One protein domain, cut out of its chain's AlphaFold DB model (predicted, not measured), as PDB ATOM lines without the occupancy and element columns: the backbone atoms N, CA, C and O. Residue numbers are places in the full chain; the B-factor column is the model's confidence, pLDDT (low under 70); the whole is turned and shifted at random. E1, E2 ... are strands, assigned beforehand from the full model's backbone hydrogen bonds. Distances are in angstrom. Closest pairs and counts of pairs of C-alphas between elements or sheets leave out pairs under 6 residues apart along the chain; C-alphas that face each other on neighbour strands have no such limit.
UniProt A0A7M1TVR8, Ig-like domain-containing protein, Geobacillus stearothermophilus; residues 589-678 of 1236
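Overview. This is residues 589 to 678 of the 1236 residues of the protein "Ig-like domain-containing protein" of Geobacillus stearothermophilus (UniProt A0A7M1TVR8). What shape do these atoms make? One antiparallel sheet of six strands curls round like part of a barrel and is folded into two leaves, E1 E5 E4 facing E6 E8 with E3 as the hinge, while its edges E1 and E8 come near each other without pairing. The short pair of strands E2 and E7 sits at one end, and the turn of residues 612 to 616 between E3 and E4 lies at the other. What is it made of? The printed part has 90 residues with eight named strands, E1 to E8 along the chain, and no named helix: all strand, in sheets ordered E1 - E5 - E4 - E3 - E6 - E8 and E2 - E7, both antiparallel. It is compact, with a radius of gyration of the C-alphas of 13.3 A, and elongated, spanning 45 by 25 by 21 A.

Arrangement. Where do the first two strands sit? E1, residues 589 to 593, is an edge strand, antiparallel to E5, residues 637 to 641, at 160 degrees; N 590 and O 640 are within hydrogen-bond range at 2.9 A. E2, residues 598 to 600, is antiparallel to E7, residues 659 to 661, with N 599 and O 660 at 2.8 A; the closest C-alphas of E2 and E5, those of Val 598 and Glu 637, are 6.7 A apart. How does the large sheet go on? E3, residues 605 to 611, E4, residues 617 to 625, and E5 form a meander, each strand the antiparallel neighbour of the one before, and E3 and E4 are a hairpin, as are E4 and E5. The pairing is staggered: residues 617 to 623 of E4 pair with E3, N 608 and O 620 at 2.9 A, and residues 624 to 625 with E5, N 625 and O 639 at 2.9 A. What makes the second leaf? E6, residues 648 to 654, is antiparallel to E3, N 609 and O 651 at 2.9 A, and E3 E4 E5 E6 form a Greek key, a meander whose first strand is also the neighbour of the fourth strand. The edge strand E8, residues 670 to 677, is antiparallel to E6, N 650 and O 675 at 2.8 A. The closest C-alphas of E1 and E8, those of Ala 590 and Phe 675, are 7.6 A apart.

Along the chain. Where do the first and last strands lie? E1 begins at C-alpha 589, (180.787, -73.201, 1.315), and E8 ends at C-alpha 677, (188.205, -72.635, -4.561). Which strands are long? E4 measures 25.3 A from C-alpha 617, (198.856, -62.662, -2.890), to C-alpha 625; E8 measures 19.8 A, E3 19.7 A and E6 19.1 A.

Size, cuts and confidence. How far does it reach, and is it cut? The two C-alphas farthest apart, those of Asn 614 and Tyr 663, are 45.0 A apart, and the printed part has no cut. Which link is long, and where is confidence low? The link from E4 to E5, 11 residues, is long. Mean pLDDT of the printed part is 86.6, with residues 612 to 616 and residue 678 under 70.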
ATOM      1  N   TYR A 589     180.343 -73.266  -0.067       91.75
ATOM      2  CA  TYR A 589     180.787 -73.201   1.315       91.75
ATOM      3  C   TYR A 589     182.093 -73.974   1.508       91.75
ATOM      4  O   TYR A 589     182.211 -75.104   1.041       91.75
ATOM      5  N   ALA A 590     183.059 -73.396   2.224       92.88
ATOM      6  CA  ALA A 590     184.215 -74.128   2.739       92.88
ATOM      7  C   ALA A 590     183.903 -74.601   4.165       92.88
ATOM      8  O   ALA A 590     183.745 -73.777   5.064       92.88
ATOM      9  N   VAL A 591     183.771 -75.915   4.349       94.69
ATOM     10  CA  VAL A 591     183.176 -76.557   5.528       94.69
ATOM     11  C   VAL A 591     184.233 -77.252   6.386       94.69
ATOM     12  O   VAL A 591     185.113 -77.975   5.908       94.69
ATOM     13  N   LEU A 592     184.133 -77.017   7.686       94.00
ATOM     14  CA  LEU A 592     184.941 -77.580   8.754       94.00
ATOM     15  C   LEU A 592     184.040 -78.485   9.597       94.00
ATOM     16  O   LEU A 592     183.060 -78.016  10.171       94.00
ATOM     17  N   ALA A 593     184.375 -79.767   9.662       92.25
ATOM     18  CA  ALA A 593     183.665 -80.784  10.420       92.25
ATOM     19  C   ALA A 593     184.424 -81.119  11.711       92.25
ATOM     20  O   ALA A 593     185.658 -81.173  11.737       92.25
ATOM     21  N   PHE A 594     183.670 -81.356  12.780       90.88
ATOM     22  CA  PHE A 594     184.181 -81.645  14.113       90.88
ATOM     23  C   PHE A 594     183.776 -83.037  14.601       90.88
ATOM     24  O   PHE A 594     182.831 -83.654  14.106       90.88
ATOM     25  N   ASP A 595     184.481 -83.511  15.629       84.25
ATOM     26  CA  ASP A 595     184.242 -84.787  16.319       84.25
ATOM     27  C   ASP A 595     182.921 -84.841  17.121       84.25
ATOM     28  O   ASP A 595     182.600 -85.866  17.724       84.25
ATOM     29  N   ARG A 596     182.172 -83.735  17.156       82.06
ATOM     30  CA  ARG A 596     180.979 -83.492  17.979       82.06
ATOM     31  C   ARG A 596     180.152 -82.336  17.418       82.06
ATOM     32  O   ARG A 596     180.681 -81.529  16.658       82.06
ATOM     33  N   ASN A 597     178.902 -82.209  17.863       86.62
ATOM     34  CA  ASN A 597     178.060 -81.062  17.516       86.62
ATOM     35  C   ASN A 597     178.666 -79.742  18.024       86.62
ATOM     36  O   ASN A 597     179.167 -79.695  19.151       86.62
ATOM     37  N   VAL A 598     178.598 -78.691  17.204       88.69
ATOM     38  CA  VAL A 598     179.209 -77.380  17.436       88.69
ATOM     39  C   VAL A 598     178.330 -76.215  16.974       88.69
ATOM     40  O   VAL A 598     177.538 -76.348  16.051       88.69
ATOM     41  N   GLU A 599     178.545 -75.062  17.600       90.69
ATOM     42  CA  GLU A 599     177.895 -73.775  17.337       90.69
ATOM     43  C   GLU A 599     178.972 -72.685  17.152       90.69
ATOM     44  O   GLU A 599     180.086 -72.776  17.697       90.69
ATOM     45  N   VAL A 600     178.667 -71.635  16.385       91.94
ATOM     46  CA  VAL A 600     179.566 -70.491  16.183       91.94
ATOM     47  C   VAL A 600     179.366 -69.450  17.289       91.94
ATOM     48  O   VAL A 600     178.282 -68.914  17.507       91.94
ATOM     49  N   ASN A 601     180.450 -69.088  17.982       84.31
ATOM     50  CA  ASN A 601     180.395 -68.136  19.092       84.31
ATOM     51  C   ASN A 601     180.304 -66.681  18.599       84.31
ATOM     52  O   ASN A 601     181.310 -65.976  18.467       84.31
ATOM     53  N   GLY A 602     179.076 -66.205  18.379       82.50
ATOM     54  CA  GLY A 602     178.786 -64.833  17.962       82.50
ATOM     55  C   GLY A 602     178.940 -64.653  16.452       82.50
ATOM     56  O   GLY A 602     178.405 -65.430  15.678       82.50
ATOM     57  N   THR A 603     179.666 -63.622  16.009       79.50
ATOM     58  CA  THR A 603     179.935 -63.386  14.574       79.50
ATOM     59  C   THR A 603     181.443 -63.296  14.284       79.50
ATOM     60  O   THR A 603     181.936 -62.231  13.889       79.50
ATOM     61  N   PRO A 604     182.226 -64.361  14.539       86.06
ATOM     62  CA  PRO A 604     183.667 -64.352  14.338       86.06
ATOM     63  C   PRO A 604     184.004 -64.301  12.844       86.06
ATOM     64  O   PRO A 604     183.545 -65.121  12.046       86.06
ATOM     65  N   SER A 605     184.843 -63.335  12.471       86.31
ATOM     66  CA  SER A 605     185.377 -63.217  11.116       86.31
ATOM     67  C   SER A 605     186.773 -63.826  11.023       86.31
ATOM     68  O   SER A 605     187.626 -63.594  11.880       86.31
ATOM     69  N   VAL A 606     187.006 -64.579   9.952       91.31
ATOM     70  CA  VAL A 606     188.305 -65.138   9.579       91.31
ATOM     71  C   VAL A 606     188.895 -64.355   8.409       91.31
ATOM     72  O   VAL A 606     188.197 -63.998   7.457       91.31
ATOM     73  N   THR A 607     190.195 -64.071   8.483       92.88
ATOM     74  CA  THR A 607     190.955 -63.458   7.385       92.88
ATOM     75  C   THR A 607     191.599 -64.563   6.564       92.88
ATOM     76  O   THR A 607     192.353 -65.366   7.111       92.88
ATOM     77  N   LEU A 608     191.321 -64.586   5.262       94.12
ATOM     78  CA  LEU A 608     191.873 -65.559   4.330       94.12
ATOM     79  C   LEU A 608     192.888 -64.885   3.405       94.12
ATOM     80  O   LEU A 608     192.583 -63.856   2.796       94.12
ATOM     81  N   THR A 609     194.073 -65.470   3.268       92.31
ATOM     82  CA  THR A 609     195.040 -65.140   2.215       92.31
ATOM     83  C   THR A 609     194.804 -66.037   1.006       92.31
ATOM     84  O   THR A 609     194.582 -67.231   1.161       92.31
ATOM     85  N   TYR A 610     194.868 -65.488  -0.204       88.12
ATOM     86  CA  TYR A 610     194.785 -66.268  -1.441       88.12
ATOM     87  C   TYR A 610     195.705 -65.704  -2.516       88.12
ATOM     88  O   TYR A 610     196.111 -64.544  -2.443       88.12
ATOM     89  N   VAL A 611     196.039 -66.518  -3.512       76.62
ATOM     90  CA  VAL A 611     196.766 -66.077  -4.709       76.62
ATOM     91  C   VAL A 611     195.767 -65.973  -5.858       76.62
ATOM     92  O   VAL A 611     195.082 -66.950  -6.153       76.62
ATOM     93  N   ASP A 612     195.650 -64.789  -6.467       66.38
ATOM     94  CA  ASP A 612     194.730 -64.560  -7.588       66.38
ATOM     95  C   ASP A 612     195.299 -65.046  -8.934       66.38
ATOM     96  O   ASP A 612     196.458 -65.460  -9.037       66.38
ATOM     97  N   SER A 613     194.489 -64.984  -9.995       60.84
ATOM     98  CA  SER A 613     194.865 -65.429 -11.347       60.84
ATOM     99  C   SER A 613     196.072 -64.699 -11.958       60.84
ATOM    100  O   SER A 613     196.629 -65.173 -12.947       60.84
ATOM    101  N   ASN A 614     196.523 -63.587 -11.364       64.69
ATOM    102  CA  ASN A 614     197.726 -62.853 -11.759       64.69
ATOM    103  C   ASN A 614     198.947 -63.222 -10.895       64.69
ATOM    104  O   ASN A 614     199.964 -62.532 -10.938       64.69
ATOM    105  N   SER A 615     198.856 -64.298 -10.103       62.88
ATOM    106  CA  SER A 615     199.862 -64.726  -9.119       62.88
ATOM    107  C   SER A 615     200.128 -63.709  -7.998       62.88
ATOM    108  O   SER A 615     201.203 -63.715  -7.395       62.88
ATOM    109  N   VAL A 616     199.164 -62.833  -7.689       66.69
ATOM    110  CA  VAL A 616     199.288 -61.841  -6.611       66.69
ATOM    111  C   VAL A 616     198.655 -62.375  -5.329       66.69
ATOM    112  O   VAL A 616     197.481 -62.742  -5.322       66.69
ATOM    113  N   THR A 617     199.404 -62.367  -4.222       81.06
ATOM    114  CA  THR A 617     198.856 -62.662  -2.890       81.06
ATOM    115  C   THR A 617     197.956 -61.524  -2.416       81.06
ATOM    116  O   THR A 617     198.372 -60.366  -2.357       81.06
ATOM    117  N   ARG A 618     196.720 -61.852  -2.048       85.75
ATOM    118  CA  ARG A 618     195.674 -60.924  -1.609       85.75
ATOM    119  C   ARG A 618     194.996 -61.463  -0.356       85.75
ATOM    120  O   ARG A 618     195.172 -62.623   0.011       85.75
ATOM    121  N   THR A 619     194.228 -60.611   0.311       91.19
ATOM    122  CA  THR A 619     193.427 -60.980   1.481       91.19
ATOM    123  C   THR A 619     191.950 -60.709   1.242       91.19
ATOM    124  O   THR A 619     191.577 -59.810   0.488       91.19
ATOM    125  N   THR A 620     191.109 -61.496   1.903       92.81
ATOM    126  CA  THR A 620     189.674 -61.251   2.061       92.81
ATOM    127  C   THR A 620     189.247 -61.660   3.474       92.81
ATOM    128  O   THR A 620     190.023 -62.269   4.214       92.81
ATOM    129  N   THR A 621     188.026 -61.321   3.865       92.44
ATOM    130  CA  THR A 621     187.437 -61.686   5.158       92.44
ATOM    131  C   THR A 621     186.065 -62.293   4.945       92.44
ATOM    132  O   THR A 621     185.289 -61.772   4.145       92.44
ATOM    133  N   ALA A 622     185.739 -63.332   5.702       91.88
ATOM    134  CA  ALA A 622     184.390 -63.885   5.761       91.88
ATOM    135  C   ALA A 622     184.029 -64.267   7.200       91.88
ATOM    136  O   ALA A 622     184.890 -64.268   8.084       91.88
ATOM    137  N   THR A 623     182.750 -64.526   7.444       92.69
ATOM    138  CA  THR A 623     182.218 -64.915   8.757       92.69
ATOM    139  C   THR A 623     182.068 -66.430   8.803       92.69
ATOM    140  O   THR A 623     181.720 -67.036   7.787       92.69
ATOM    141  N   LEU A 624     182.326 -67.034   9.962       93.19
ATOM    142  CA  LEU A 624     181.942 -68.424  10.209       93.19
ATOM    143  C   LEU A 624     180.426 -68.513  10.417       93.19
ATOM    144  O   LEU A 624     179.834 -67.613  11.012       93.19
ATOM    145  N   ILE A 625     179.823 -69.592   9.934       93.44
ATOM    146  CA  ILE A 625     178.401 -69.908  10.101       93.44
ATOM    147  C   ILE A 625     178.222 -71.370  10.519       93.44
ATOM    148  O   ILE A 625     179.088 -72.196  10.243       93.44
ATOM    149  N   ASP A 626     177.097 -71.688  11.139       92.69
ATOM    150  CA  ASP A 626     176.687 -73.017  11.604       92.69
ATOM    151  C   ASP A 626     175.320 -73.416  11.018       92.69
ATOM    152  O   ASP A 626     174.767 -72.739  10.141       92.69
ATOM    153  N   ASN A 627     174.773 -74.532  11.499       87.94
ATOM    154  CA  ASN A 627     173.485 -75.070  11.074       87.94
ATOM    155  C   ASN A 627     172.263 -74.227  11.497       87.94
ATOM    156  O   ASN A 627     171.203 -74.394  10.897       87.94
ATOM    157  N   GLU A 628     172.381 -73.297  12.457       86.69
ATOM    158  CA  GLU A 628     171.321 -72.300  12.702       86.69
ATOM    159  C   GLU A 628     171.232 -71.287  11.550       86.69
ATOM    160  O   GLU A 628     170.148 -70.815  11.199       86.69
ATOM    161  N   THR A 629     172.374 -70.965  10.935       89.94
ATOM    162  CA  THR A 629     172.472 -69.986   9.843       89.94
ATOM    163  C   THR A 629     172.255 -70.612   8.459       89.94
ATOM    164  O   THR A 629     171.678 -69.977   7.575       89.94
ATOM    165  N   GLU A 630     172.707 -71.852   8.251       89.38
ATOM    166  CA  GLU A 630     172.521 -72.632   7.022       89.38
ATOM    167  C   GLU A 630     172.056 -74.049   7.380       89.38
ATOM    168  O   GLU A 630     172.861 -74.932   7.668       89.38
ATOM    169  N   ALA A 631     170.740 -74.271   7.331       84.75
ATOM    170  CA  ALA A 631     170.078 -75.493   7.806       84.75
ATOM    171  C   ALA A 631     170.493 -76.797   7.086       84.75
ATOM    172  O   ALA A 631     170.079 -77.877   7.501       84.75
ATOM    173  N   ASN A 632     171.279 -76.711   6.008       83.50
ATOM    174  CA  ASN A 632     171.843 -77.865   5.300       83.50
ATOM    175  C   ASN A 632     173.222 -78.309   5.842       83.50
ATOM    176  O   ASN A 632     173.745 -79.334   5.400       83.50
ATOM    177  N   LEU A 633     173.827 -77.566   6.778       84.19
ATOM    178  CA  LEU A 633     175.004 -78.022   7.523       84.19
ATOM    179  C   LEU A 633     174.601 -79.063   8.572       84.19
ATOM    180  O   LEU A 633     173.574 -78.927   9.239       84.19
ATOM    181  N   ALA A 634     175.433 -80.088   8.757       84.50
ATOM    182  CA  ALA A 634     175.253 -81.001   9.878       84.50
ATOM    183  C   ALA A 634     175.561 -80.281  11.203       84.50
ATOM    184  O   ALA A 634     176.368 -79.355  11.248       84.50
ATOM    185  N   ALA A 635     174.964 -80.733  12.307       84.25
ATOM    186  CA  ALA A 635     175.144 -80.098  13.616       84.25
ATOM    187  C   ALA A 635     176.595 -80.138  14.144       84.25
ATOM    188  O   ALA A 635     176.897 -79.468  15.122       84.25
ATOM    189  N   ASN A 636     177.490 -80.922  13.532       86.50
ATOM    190  CA  ASN A 636     178.929 -80.967  13.812       86.50
ATOM    191  C   ASN A 636     179.783 -80.201  12.782       86.50
ATOM    192  O   ASN A 636     180.993 -80.418  12.710       86.50
ATOM    193  N   GLU A 637     179.176 -79.334  11.972       94.38
ATOM    194  CA  GLU A 637     179.844 -78.599  10.900       94.38
ATOM    195  C   GLU A 637     179.667 -77.085  11.038       94.38
ATOM    196  O   GLU A 637     178.583 -76.584  11.321       94.38
ATOM    197  N   VAL A 638     180.740 -76.349  10.748       94.31
ATOM    198  CA  VAL A 638     180.696 -74.901  10.507       94.31
ATOM    199  C   VAL A 638     181.258 -74.606   9.124       94.31
ATOM    200  O   VAL A 638     182.043 -75.383   8.580       94.31
ATOM    201  N   ALA A 639     180.902 -73.467   8.546       94.81
ATOM    202  CA  ALA A 639     181.302 -73.114   7.195       94.81
ATOM    203  C   ALA A 639     181.719 -71.655   7.033       94.81
ATOM    204  O   ALA A 639     181.461 -70.798   7.876       94.81
ATOM    205  N   ILE A 640     182.340 -71.384   5.891       94.38
ATOM    206  CA  ILE A 640     182.599 -70.054   5.348       94.38
ATOM    207  C   ILE A 640     181.859 -69.967   4.010       94.38
ATOM    208  O   ILE A 640     182.095 -70.806   3.141       94.38
ATOM    209  N   ASP A 641     180.987 -68.971   3.820       92.56
ATOM    210  CA  ASP A 641     180.374 -68.688   2.511       92.56
ATOM    211  C   ASP A 641     181.454 -68.142   1.559       92.56
ATOM    212  O   ASP A 641     181.994 -67.053   1.764       92.56
ATOM    213  N   VAL A 642     181.790 -68.930   0.536       91.88
ATOM    214  CA  VAL A 642     182.800 -68.616  -0.487       91.88
ATOM    215  C   VAL A 642     182.159 -68.392  -1.862       91.88
ATOM    216  O   VAL A 642     182.853 -68.362  -2.871       91.88
ATOM    217  N   THR A 643     180.836 -68.204  -1.932       88.06
ATOM    218  CA  THR A 643     180.077 -68.082  -3.194       88.06
ATOM    219  C   THR A 643     180.558 -66.937  -4.093       88.06
ATOM    220  O   THR A 643     180.457 -67.018  -5.314       88.06
ATOM    221  N   SER A 644     181.060 -65.855  -3.494       86.19
ATOM    222  CA  SER A 644     181.547 -64.653  -4.185       86.19
ATOM    223  C   SER A 644     183.072 -64.594  -4.323       86.19
ATOM    224  O   SER A 644     183.613 -63.564  -4.736       86.19
ATOM    225  N   PHE A 645     183.781 -65.657  -3.935       89.44
ATOM    226  CA  PHE A 645     185.238 -65.694  -3.984       89.44
ATOM    227  C   PHE A 645     185.710 -65.945  -5.423       89.44
ATOM    228  O   PHE A 645     184.979 -66.466  -6.262       89.44
ATOM    229  N   VAL A 646     186.932 -65.516  -5.735       83.19
ATOM    230  CA  VAL A 646     187.543 -65.784  -7.044       83.19
ATOM    231  C   VAL A 646     188.253 -67.132  -7.009       83.19
ATOM    232  O   VAL A 646     188.609 -67.622  -5.938       83.19
ATOM    233  N   THR A 647     188.482 -67.737  -8.171       77.00
ATOM    234  CA  THR A 647     189.224 -68.999  -8.235       77.00
ATOM    235  C   THR A 647     190.650 -68.825  -7.701       77.00
ATOM    236  O   THR A 647     191.356 -67.878  -8.057       77.00
ATOM    237  N   GLY A 648     191.077 -69.729  -6.817       79.31
ATOM    238  CA  GLY A 648     192.371 -69.656  -6.144       79.31
ATOM    239  C   GLY A 648     192.485 -70.601  -4.948       79.31
ATOM    240  O   GLY A 648     191.501 -71.180  -4.486       79.31
ATOM    241  N   THR A 649     193.699 -70.754  -4.421       85.25
ATOM    242  CA  THR A 649     193.938 -71.470  -3.158       85.25
ATOM    243  C   THR A 649     193.949 -70.471  -2.006       85.25
ATOM    244  O   THR A 649     194.706 -69.500  -2.032       85.25
ATOM    245  N   TYR A 650     193.092 -70.718  -1.021       92.50
ATOM    246  CA  TYR A 650     192.848 -69.899   0.161       92.50
ATOM    247  C   TYR A 650     193.462 -70.561   1.396       92.50
ATOM    248  O   TYR A 650     193.290 -71.761   1.598       92.50
ATOM    249  N   THR A 651     194.108 -69.775   2.254       93.00
ATOM    250  CA  THR A 651     194.661 -70.206   3.544       93.00
ATOM    251  C   THR A 651     194.174 -69.282   4.663       93.00
ATOM    252  O   THR A 651     194.134 -68.065   4.490       93.00
ATOM    253  N   PHE A 652     193.804 -69.839   5.818       94.44
ATOM    254  CA  PHE A 652     193.362 -69.083   6.995       94.44
ATOM    255  C   PHE A 652     193.694 -69.796   8.316       94.44
ATOM    256  O   PHE A 652     193.999 -70.989   8.344       94.44
ATOM    257  N   ASP A 653     193.608 -69.058   9.423       93.25
ATOM    258  CA  ASP A 653     193.658 -69.601  10.785       93.25
ATOM    259  C   ASP A 653     192.233 -69.596  11.374       93.25
ATOM    260  O   ASP A 653     191.526 -68.591  11.262       93.25
ATOM    261  N   LEU A 654     191.814 -70.688  12.024       92.56
ATOM    262  CA  LEU A 654     190.568 -70.762  12.796       92.56
ATOM    263  C   LEU A 654     190.831 -70.249  14.226       92.56
ATOM    264  O   LEU A 654     191.571 -70.908  14.968       92.56
ATOM    265  N   PRO A 655     190.262 -69.102  14.650       90.44
ATOM    266  CA  PRO A 655     190.575 -68.506  15.945       90.44
ATOM    267  C   PRO A 655     190.132 -69.387  17.116       90.44
ATOM    268  O   PRO A 655     189.080 -70.025  17.066       90.44
ATOM    269  N   ALA A 656     190.898 -69.370  18.210       88.25
ATOM    270  CA  ALA A 656     190.495 -70.051  19.438       88.25
ATOM    271  C   ALA A 656     189.131 -69.537  19.936       88.25
ATOM    272  O   ALA A 656     188.866 -68.336  19.886       88.25
ATOM    273  N   ALA A 657     188.289 -70.453  20.416       87.75
ATOM    274  CA  ALA A 657     186.923 -70.216  20.883       87.75
ATOM    275  C   ALA A 657     185.950 -69.570  19.869       87.75
ATOM    276  O   ALA A 657     184.843 -69.215  20.260       87.75
ATOM    277  N   SER A 658     186.303 -69.460  18.579       90.44
ATOM    278  CA  SER A 658     185.366 -69.011  17.524       90.44
ATOM    279  C   SER A 658     184.215 -69.992  17.273       90.44
ATOM    280  O   SER A 658     183.132 -69.590  16.863       90.44
ATOM    281  N   VAL A 659     184.454 -71.265  17.574       91.19
ATOM    282  CA  VAL A 659     183.499 -72.374  17.544       91.19
ATOM    283  C   VAL A 659     183.543 -73.030  18.921       91.19
ATOM    284  O   VAL A 659     184.629 -73.130  19.503       91.19
ATOM    285  N   ALA A 660     182.409 -73.477  19.449       88.81
ATOM    286  CA  ALA A 660     182.339 -74.308  20.650       88.81
ATOM    287  C   ALA A 660     181.409 -75.502  20.423       88.81
ATOM    288  O   ALA A 660     180.598 -75.473  19.507       88.81
ATOM    289  N   ASP A 661     181.518 -76.550  21.241       84.88
ATOM    290  CA  ASP A 661     180.440 -77.543  21.305       84.88
ATOM    291  C   ASP A 661     179.202 -76.991  22.023       84.88
ATOM    292  O   ASP A 661     179.269 -75.974  22.719       84.88
ATOM    293  N   ILE A 662     178.091 -77.727  21.928       74.75
ATOM    294  CA  ILE A 662     176.820 -77.483  22.645       74.75
ATOM    295  C   ILE A 662     176.951 -77.443  24.190       74.75
ATOM    296  O   ILE A 662     175.969 -77.291  24.921       74.75
ATOM    297  N   TYR A 663     178.166 -77.614  24.717       74.69
ATOM    298  CA  TYR A 663     178.507 -77.557  26.134       74.69
ATOM    299  C   TYR A 663     179.369 -76.333  26.499       74.69
ATOM    300  O   TYR A 663     179.576 -76.069  27.688       74.69
ATOM    301  N   GLY A 664     179.805 -75.552  25.504       75.62
ATOM    302  CA  GLY A 664     180.587 -74.325  25.649       75.62
ATOM    303  C   GLY A 664     182.106 -74.515  25.586       75.62
ATOM    304  O   GLY A 664     182.844 -73.564  25.857       75.62
ATOM    305  N   ASN A 665     182.610 -75.705  25.237       82.12
ATOM    306  CA  ASN A 665     184.047 -75.944  25.112       82.12
ATOM    307  C   ASN A 665     184.553 -75.367  23.784       82.12
ATOM    308  O   ASN A 665     184.277 -75.902  22.714       82.12
ATOM    309  N   GLY A 666     185.303 -74.266  23.842       86.94
ATOM    310  CA  GLY A 666     185.825 -73.593  22.651       86.94
ATOM    311  C   GLY A 666     186.939 -74.365  21.934       86.94
ATOM    312  O   GLY A 666     187.857 -74.888  22.570       86.94
ATOM    313  N   VAL A 667     186.907 -74.365  20.599       88.44
ATOM    314  CA  VAL A 667     187.973 -74.885  19.728       88.44
ATOM    315  C   VAL A 667     189.325 -74.236  20.059       88.44
ATOM    316  O   VAL A 667     189.408 -73.047  20.385       88.44
ATOM    317  N   LYS A 668     190.419 -74.997  19.966       87.12
ATOM    318  CA  LYS A 668     191.783 -74.442  20.068       87.12
ATOM    319  C   LYS A 668     192.151 -73.721  18.764       87.12
ATOM    320  O   LYS A 668     191.602 -74.026  17.716       87.12
ATOM    321  N   LEU A 669     193.098 -72.780  18.814       86.81
ATOM    322  CA  LEU A 669     193.610 -72.108  17.610       86.81
ATOM    323  C   LEU A 669     194.158 -73.146  16.618       86.81
ATOM    324  O   LEU A 669     195.147 -73.813  16.927       86.81
ATOM    325  N   VAL A 670     193.560 -73.239  15.428       87.94
ATOM    326  CA  VAL A 670     194.065 -74.070  14.324       87.94
ATOM    327  C   VAL A 670     194.667 -73.157  13.267       87.94
ATOM    328  O   VAL A 670     194.058 -72.156  12.900       87.94
ATOM    329  N   LYS A 671     195.872 -73.479  12.791       90.56
ATOM    330  CA  LYS A 671     196.619 -72.631  11.855       90.56
ATOM    331  C   LYS A 671     196.768 -73.247  10.476       90.56
ATOM    332  O   LYS A 671     196.938 -74.458  10.370       90.56
ATOM    333  N   GLY A 672     196.816 -72.397   9.452       87.88
ATOM    334  CA  GLY A 672     197.192 -72.790   8.093       87.88
ATOM    335  C   GLY A 672     196.193 -73.714   7.391       87.88
ATOM    336  O   GLY A 672     196.590 -74.478   6.509       87.88
ATOM    337  N   LEU A 673     194.910 -73.647   7.758       92.94
ATOM    338  CA  LEU A 673     193.839 -74.364   7.067       92.94
ATOM    339  C   LEU A 673     193.779 -73.872   5.626       92.94
ATOM    340  O   LEU A 673     193.614 -72.677   5.389       92.94
ATOM    341  N   THR A 674     193.947 -74.781   4.669       91.00
ATOM    342  CA  THR A 674     194.072 -74.440   3.248       91.00
ATOM    343  C   THR A 674     193.046 -75.203   2.424       91.00
ATOM    344  O   THR A 674     192.934 -76.417   2.566       91.00
ATOM    345  N   PHE A 675     192.327 -74.504   1.547       90.25
ATOM    346  CA  PHE A 675     191.403 -75.091   0.575       90.25
ATOM    347  C   PHE A 675     191.568 -74.434  -0.797       90.25
ATOM    348  O   PHE A 675     191.975 -73.278  -0.903       90.25
ATOM    349  N   SER A 676     191.218 -75.153  -1.859       84.56
ATOM    350  CA  SER A 676     191.172 -74.595  -3.212       84.56
ATOM    351  C   SER A 676     189.729 -74.296  -3.596       84.56
ATOM    352  O   SER A 676     188.899 -75.200  -3.632       84.56
ATOM    353  N   HIS A 677     189.438 -73.034  -3.899       82.25
ATOM    354  CA  HIS A 677     188.205 -72.635  -4.561       82.25
ATOM    355  C   HIS A 677     188.448 -72.702  -6.073       82.25
ATOM    356  O   HIS A 677     189.085 -71.826  -6.657       82.25
ATOM    357  N   THR A 678     188.022 -73.793  -6.700       66.50
ATOM    358  CA  THR A 678     187.990 -73.931  -8.165       66.50
ATOM    359  C   THR A 678     186.691 -73.339  -8.717       66.50
ATOM    360  O   THR A 678     185.840 -72.888  -7.950       66.50
TER     361      THR A 678